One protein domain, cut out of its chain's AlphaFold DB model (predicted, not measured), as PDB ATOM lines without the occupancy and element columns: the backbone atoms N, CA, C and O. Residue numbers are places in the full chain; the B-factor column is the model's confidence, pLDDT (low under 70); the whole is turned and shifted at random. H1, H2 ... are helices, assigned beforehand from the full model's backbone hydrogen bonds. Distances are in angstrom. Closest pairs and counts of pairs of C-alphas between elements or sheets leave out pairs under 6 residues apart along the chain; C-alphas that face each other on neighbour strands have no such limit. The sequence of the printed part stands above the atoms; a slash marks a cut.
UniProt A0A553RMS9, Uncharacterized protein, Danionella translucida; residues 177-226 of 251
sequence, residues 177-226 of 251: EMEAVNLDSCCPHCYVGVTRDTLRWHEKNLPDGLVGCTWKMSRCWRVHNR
ATOM      1  N   GLU A 177      52.441 104.584  85.353       62.31
ATOM      2  CA  GLU A 177      52.538 103.674  84.204       62.31
ATOM      3  C   GLU A 177      53.862 103.889  83.444       62.31
ATOM      4  O   GLU A 177      54.532 102.927  83.049       62.31
ATOM      5  N   MET A 178      54.318 105.140  83.312       60.94
ATOM      6  CA  MET A 178      55.595 105.452  82.664       60.94
ATOM      7  C   MET A 178      56.821 105.105  83.531       60.94
ATOM      8  O   MET A 178      57.851 104.678  82.998       60.94
ATOM      9  N   GLU A 179      56.755 105.256  84.855       63.84
ATOM     10  CA  GLU A 179      57.840 104.896  85.780       63.84
ATOM     11  C   GLU A 179      57.940 103.379  86.000       63.84
ATOM     12  O   GLU A 179      59.056 102.846  86.032       63.84
ATOM     13  N   ALA A 180      56.814 102.659  86.035       61.16
ATOM     14  CA  ALA A 180      56.788 101.197  86.116       61.16
ATOM     15  C   ALA A 180      57.490 100.544  84.912       61.16
ATOM     16  O   ALA A 180      58.282  99.616  85.080       61.16
ATOM     17  N   VAL A 181      57.315 101.094  83.705       61.78
ATOM     18  CA  VAL A 181      58.020 100.627  82.495       61.78
ATOM     19  C   VAL A 181      59.535 100.875  82.568       61.78
ATOM     20  O   VAL A 181      60.320 100.142  81.955       61.78
ATOM     21  N   ASN A 182      59.978 101.889  83.315       60.31
ATOM     22  CA  ASN A 182      61.395 102.231  83.428       60.31
ATOM     23  C   ASN A 182      62.134 101.392  84.487       60.31
ATOM     24  O   ASN A 182      63.316 101.092  84.294       60.31
ATOM     25  N   LEU A 183      61.467 100.954  85.557       60.59
ATOM     26  CA  LEU A 183      62.067 100.065  86.567       60.59
ATOM     27  C   LEU A 183      62.403  98.673  86.002       60.59
ATOM     28  O   LEU A 183      63.465  98.130  86.315       60.59
ATOM     29  N   ASP A 184      61.598  98.172  85.062       66.06
ATOM     30  CA  ASP A 184      61.835  96.905  84.346       66.06
ATOM     31  C   ASP A 184      62.975  96.973  83.310       66.06
ATOM     32  O   ASP A 184      63.282  95.993  82.625       66.06
ATOM     33  N   SER A 185      63.623  98.131  83.164       76.38
ATOM     34  CA  SER A 185      64.623  98.385  82.121       76.38
ATOM     35  C   SER A 185      66.075  98.413  82.634       76.38
ATOM     36  O   SER A 185      67.000  98.832  81.931       76.38
ATOM     37  N   CYS A 186      66.303  97.941  83.864       86.12
ATOM     38  CA  CYS A 186      67.635  97.882  84.465       86.12
ATOM     39  C   CYS A 186      68.282  96.501  84.297       86.12
ATOM     40  O   CYS A 186      67.673  95.468  84.557       86.12
ATOM     41  N   CYS A 187      69.567  96.470  83.936       85.25
ATOM     42  CA  CYS A 187      70.327  95.219  83.916       85.25
ATOM     43  C   CYS A 187      70.554  94.689  85.346       85.25
ATOM     44  O   CYS A 187      71.139  95.417  86.151       85.25
ATOM     45  N   PRO A 188      70.229  93.421  85.666       82.62
ATOM     46  CA  PRO A 188      70.389  92.871  87.019       82.62
ATOM     47  C   PRO A 188      71.854  92.749  87.469       82.62
ATOM     48  O   PRO A 188      72.135  92.555  88.648       82.62
ATOM     49  N   HIS A 189      72.806  92.864  86.541       83.12
ATOM     50  CA  HIS A 189      74.234  92.716  86.815       83.12
ATOM     51  C   HIS A 189      74.974  94.048  87.003       83.12
ATOM     52  O   HIS A 189      76.050  94.059  87.595       83.12
ATOM     53  N   CYS A 190      74.448  95.164  86.485       84.38
ATOM     54  CA  CYS A 190      75.085  96.482  86.625       84.38
ATOM     55  C   CYS A 190      74.142  97.618  87.027       84.38
ATOM     56  O   CYS A 190      74.615  98.735  87.223       84.38
ATOM     57  N   TYR A 191      72.840  97.344  87.157       84.12
ATOM     58  CA  TYR A 191      71.791  98.293  87.539       84.12
ATOM     59  C   TYR A 191      71.742  99.564  86.679       84.12
ATOM     60  O   TYR A 191      71.251 100.603  87.109       84.12
ATOM     61  N   VAL A 192      72.253  99.499  85.446       85.38
ATOM     62  CA  VAL A 192      72.161 100.615  84.504       85.38
ATOM     63  C   VAL A 192      70.775 100.578  83.865       85.38
ATOM     64  O   VAL A 192      70.460  99.629  83.146       85.38
ATOM     65  N   GLY A 193      69.973 101.613  84.126       84.75
ATOM     66  CA  GLY A 193      68.699 101.848  83.448       84.75
ATOM     67  C   GLY A 193      68.938 102.311  82.014       84.75
ATOM     68  O   GLY A 193      69.511 103.378  81.780       84.75
ATOM     69  N   VAL A 194      68.544 101.487  81.048       84.44
ATOM     70  CA  VAL A 194      68.631 101.780  79.611       84.44
ATOM     71  C   VAL A 194      67.337 101.346  78.938       84.44
ATOM     72  O   VAL A 194      66.629 100.491  79.446       84.44
ATOM     73  N   THR A 195      67.029 101.874  77.754       84.75
ATOM     74  CA  THR A 195      65.841 101.418  77.019       84.75
ATOM     75  C   THR A 195      65.893  99.906  76.759       84.75
ATOM     76  O   THR A 195      66.970  99.332  76.574       84.75
ATOM     77  N   ARG A 196      64.727  99.248  76.687       82.75
ATOM     78  CA  ARG A 196      64.606  97.785  76.518       82.75
ATOM     79  C   ARG A 196      65.409  97.226  75.336       82.75
ATOM     80  O   ARG A 196      65.957  96.128  75.416       82.75
ATOM     81  N   ASP A 197      65.518  97.980  74.243       83.12
ATOM     82  CA  ASP A 197      66.335  97.599  73.084       83.12
ATOM     83  C   ASP A 197      67.834  97.596  73.397       83.12
ATOM     84  O   ASP A 197      68.553  96.669  73.014       83.12
ATOM     85  N   THR A 198      68.304  98.605  74.130       84.31
ATOM     86  CA  THR A 198      69.692  98.685  74.588       84.31
ATOM     87  C   THR A 198      69.979  97.630  75.654       84.31
ATOM     88  O   THR A 198      71.070  97.062  75.639       84.31
ATOM     89  N   LEU A 199      69.005  97.302  76.510       85.94
ATOM     90  CA  LEU A 199      69.133  96.240  77.509       85.94
ATOM     91  C   LEU A 199      69.316  94.863  76.852       85.94
ATOM     92  O   LEU A 199      70.273  94.159  77.160       85.94
ATOM     93  N   ARG A 200      68.486  94.521  75.857       86.62
ATOM     94  CA  ARG A 200      68.624  93.261  75.096       86.62
ATOM     95  C   ARG A 200      69.975  93.133  74.401       86.62
ATOM     96  O   ARG A 200      70.561  92.053  74.344       86.62
ATOM     97  N   TRP A 201      70.476  94.233  73.841       87.62
ATOM     98  CA  TRP A 201      71.809  94.242  73.246       87.62
ATOM     99  C   TRP A 201      72.894  94.078  74.312       87.62
ATOM    100  O   TRP A 201      73.847  93.331  74.101       87.62
ATOM    101  N   HIS A 202      72.746  94.747  75.453       85.31
ATOM    102  CA  HIS A 202      73.672  94.651  76.570       85.31
ATOM    103  C   HIS A 202      73.800  93.209  77.078       85.31
ATOM    104  O   HIS A 202      74.919  92.717  77.175       85.31
ATOM    105  N   GLU A 203      72.680  92.517  77.294       85.00
ATOM    106  CA  GLU A 203      72.641  91.116  77.737       85.00
ATOM    107  C   GLU A 203      73.277  90.164  76.716       85.00
ATOM    108  O   GLU A 203      74.093  89.320  77.075       85.00
ATOM    109  N   LYS A 204      72.975  90.341  75.424       85.69
ATOM    110  CA  LYS A 204      73.490  89.471  74.354       85.69
ATOM    111  C   LYS A 204      75.003  89.577  74.143       85.69
ATOM    112  O   LYS A 204      75.612  88.654  73.615       85.69
ATOM    113  N   ASN A 205      75.605  90.716  74.481       79.31
ATOM    114  CA  ASN A 205      77.044  90.931  74.313       79.31
ATOM    115  C   ASN A 205      77.829  90.722  75.616       79.31
ATOM    116  O   ASN A 205      78.991  91.141  75.710       79.31
ATOM    117  N   LEU A 206      77.218  90.095  76.625       76.19
ATOM    118  CA  LEU A 206      77.957  89.582  77.767       76.19
ATOM    119  C   LEU A 206      78.712  88.320  77.337       76.19
ATOM    120  O   LEU A 206      78.102  87.420  76.766       76.19
ATOM    121  N   PRO A 207      80.036  88.248  77.557       74.81
ATOM    122  CA  PRO A 207      80.783  87.024  77.309       74.81
ATOM    123  C   PRO A 207      80.223  85.909  78.191       74.81
ATOM    124  O   PRO A 207      80.141  86.082  79.412       74.81
ATOM    125  N   ASP A 208      79.857  84.785  77.575       74.75
ATOM    126  CA  ASP A 208      79.367  83.606  78.285       74.75
ATOM    127  C   ASP A 208      80.355  83.231  79.403       74.75
ATOM    128  O   ASP A 208      81.530  82.953  79.155       74.75
ATOM    129  N   GLY A 209      79.889  83.278  80.654       67.62
ATOM    130  CA  GLY A 209      80.675  82.896  81.830       67.62
ATOM    131  C   GLY A 209      81.256  84.039  82.670       67.62
ATOM    132  O   GLY A 209      81.885  83.756  83.690       67.62
ATOM    133  N   LEU A 210      81.037  85.314  82.321       67.12
ATOM    134  CA  LEU A 210      81.387  86.426  83.214       67.12
ATOM    135  C   LEU A 210      80.209  86.835  84.103       67.12
ATOM    136  O   LEU A 210      79.216  87.398  83.649       67.12
ATOM    137  N   VAL A 211      80.368  86.608  85.408       62.75
ATOM    138  CA  VAL A 211      79.474  87.111  86.459       62.75
ATOM    139  C   VAL A 211      79.738  88.612  86.641       62.75
ATOM    140  O   VAL A 211      80.473  89.026  87.533       62.75
ATOM    141  N   GLY A 212      79.198  89.435  85.742       68.06
ATOM    142  CA  GLY A 212      79.212  90.893  85.876       68.06
ATOM    143  C   GLY A 212      79.482  91.643  84.574       68.06
ATOM    144  O   GLY A 212      80.380  91.310  83.797       68.06
ATOM    145  N   CYS A 213      78.735  92.725  84.360       73.75
ATOM    146  CA  CYS A 213      78.902  93.589  83.197       73.75
ATOM    147  C   CYS A 213      80.120  94.496  83.386       73.75
ATOM    148  O   CYS A 213      80.004  95.668  83.731       73.75
ATOM    149  N   THR A 214      81.318  93.979  83.120       63.81
ATOM    150  CA  THR A 214      82.577  94.751  83.165       63.81
ATOM    151  C   THR A 214      82.771  95.646  81.935       63.81
ATOM    152  O   THR A 214      83.890  95.975  81.526       63.81
ATOM    153  N   TRP A 215      81.672  96.078  81.315       58.06
ATOM    154  CA  TRP A 215      81.729  96.966  80.170       58.06
ATOM    155  C   TRP A 215      82.279  98.324  80.602       58.06
ATOM    156  O   TRP A 215      81.637  99.089  81.318       58.06
ATOM    157  N   LYS A 216      83.465  98.666  80.085       55.31
ATOM    158  CA  LYS A 216      83.941 100.051  80.022       55.31
ATOM    159  C   LYS A 216      82.869 100.864  79.282       55.31
ATOM    160  O   LYS A 216      82.803 100.821  78.049       55.31
ATOM    161  N   MET A 217      82.035 101.602  80.025       52.44
ATOM    162  CA  MET A 217      80.904 102.410  79.523       52.44
ATOM    163  C   MET A 217      81.271 103.316  78.327       52.44
ATOM    164  O   MET A 217      80.421 103.699  77.525       52.44
ATOM    165  N   SER A 218      82.562 103.598  78.144       52.44
ATOM    166  CA  SER A 218      83.151 104.433  77.098       52.44
ATOM    167  C   SER A 218      82.892 103.980  75.650       52.44
ATOM    168  O   SER A 218      83.045 104.803  74.737       52.44
ATOM    169  N   ARG A 219      82.564 102.700  75.399       51.59
ATOM    170  CA  ARG A 219      82.269 102.189  74.039       51.59
ATOM    171  C   ARG A 219      80.772 102.038  73.755       51.59
ATOM    172  O   ARG A 219      80.357 102.396  72.658       51.59
ATOM    173  N   CYS A 220      79.969 101.609  74.732       51.25
ATOM    174  CA  CYS A 220      78.517 101.436  74.572       51.25
ATOM    175  C   CYS A 220      77.800 102.777  74.344       51.25
ATOM    176  O   CYS A 220      77.024 102.918  73.399       51.25
ATOM    177  N   TRP A 221      78.162 103.813  75.115       53.88
ATOM    178  CA  TRP A 221      77.633 105.171  74.918       53.88
ATOM    179  C   TRP A 221      77.959 105.701  73.509       53.88
ATOM    180  O   TRP A 221      77.136 106.323  72.839       53.88
ATOM    181  N   ARG A 222      79.169 105.412  73.014       53.62
ATOM    182  CA  ARG A 222      79.711 105.973  71.766       53.62
ATOM    183  C   ARG A 222      78.981 105.492  70.506       53.62
ATOM    184  O   ARG A 222      79.014 106.197  69.501       53.62
ATOM    185  N   VAL A 223      78.355 104.315  70.545       52.44
ATOM    186  CA  VAL A 223      77.623 103.743  69.401       52.44
ATOM    187  C   VAL A 223      76.189 104.272  69.354       52.44
ATOM    188  O   VAL A 223      75.747 104.714  68.295       52.44
ATOM    189  N   HIS A 224      75.497 104.338  70.494       50.31
ATOM    190  CA  HIS A 224      74.122 104.843  70.540       50.31
ATOM    191  C   HIS A 224      74.034 106.375  70.449       50.31
ATOM    192  O   HIS A 224      73.141 106.905  69.787       50.31
ATOM    193  N   ASN A 225      75.004 107.112  70.998       46.09
ATOM    194  CA  ASN A 225      74.960 108.578  71.015       46.09
ATOM    195  C   ASN A 225      75.554 109.252  69.759       46.09
ATOM    196  O   ASN A 225      75.739 110.467  69.727       46.09
ATOM    197  N   ARG A 226      75.867 108.496  68.694       49.94
ATOM    198  CA  ARG A 226      76.185 109.092  67.377       49.94
ATOM    199  C   ARG A 226      74.947 109.634  66.665       49.94
ATOM    200  O   ARG A 226      75.088 110.542  65.856       49.94
TER     201      ARG A 226
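What this domain is: This is residues 177 to 226 of the 251 residues of an uncharacterized protein of Danionella translucida (UniProt A0A553RMS9). Three short helices, none touching another, are strung on two long loops in a flat shape, with H2 and the loop of residues 184 to 195 near the middle, H1 at one end of the longest axis and H3 off to another side. The printed part has 50 residues with H1, H2 and H3 in that order and no named strand; it is all helix, though only 24 residues are in named elements. It is only just compact, close to loose, with a radius of gyration of the C-alphas of 11.5 A and spans of 34 by 28 by 14 A.

How they stand to each other: H2, residues 196 to 204, is apart from H1, residues 177 to 183, and from H3, residues 217 to 224. H1 and H3 are also apart. Every O i to N i+4 pair is within hydrogen-bond range in H2, against 2 of 3 in H1 and 2 of 4 in H3.

Where its parts are: H2 measures 12.4 A from C-alpha 196 at (64.606, 97.785, 76.518) to C-alpha 204. H1 measures 10.5 A, from C-alpha 177 at (52.538, 103.674, 84.204). H3 measures 11.5 A, ending at C-alpha 224 at (74.122, 104.843, 70.540).

The domain as a whole: The C-alphas farthest apart, of Glu 177 and Gly 209, are 35.1 A apart. Both links, of 12 residues each, are long; the printed part has no cut. Mean pLDDT of the printed part is 70.4, with residues 177 to 184, 209 to 212 and 214 to 226 under 70.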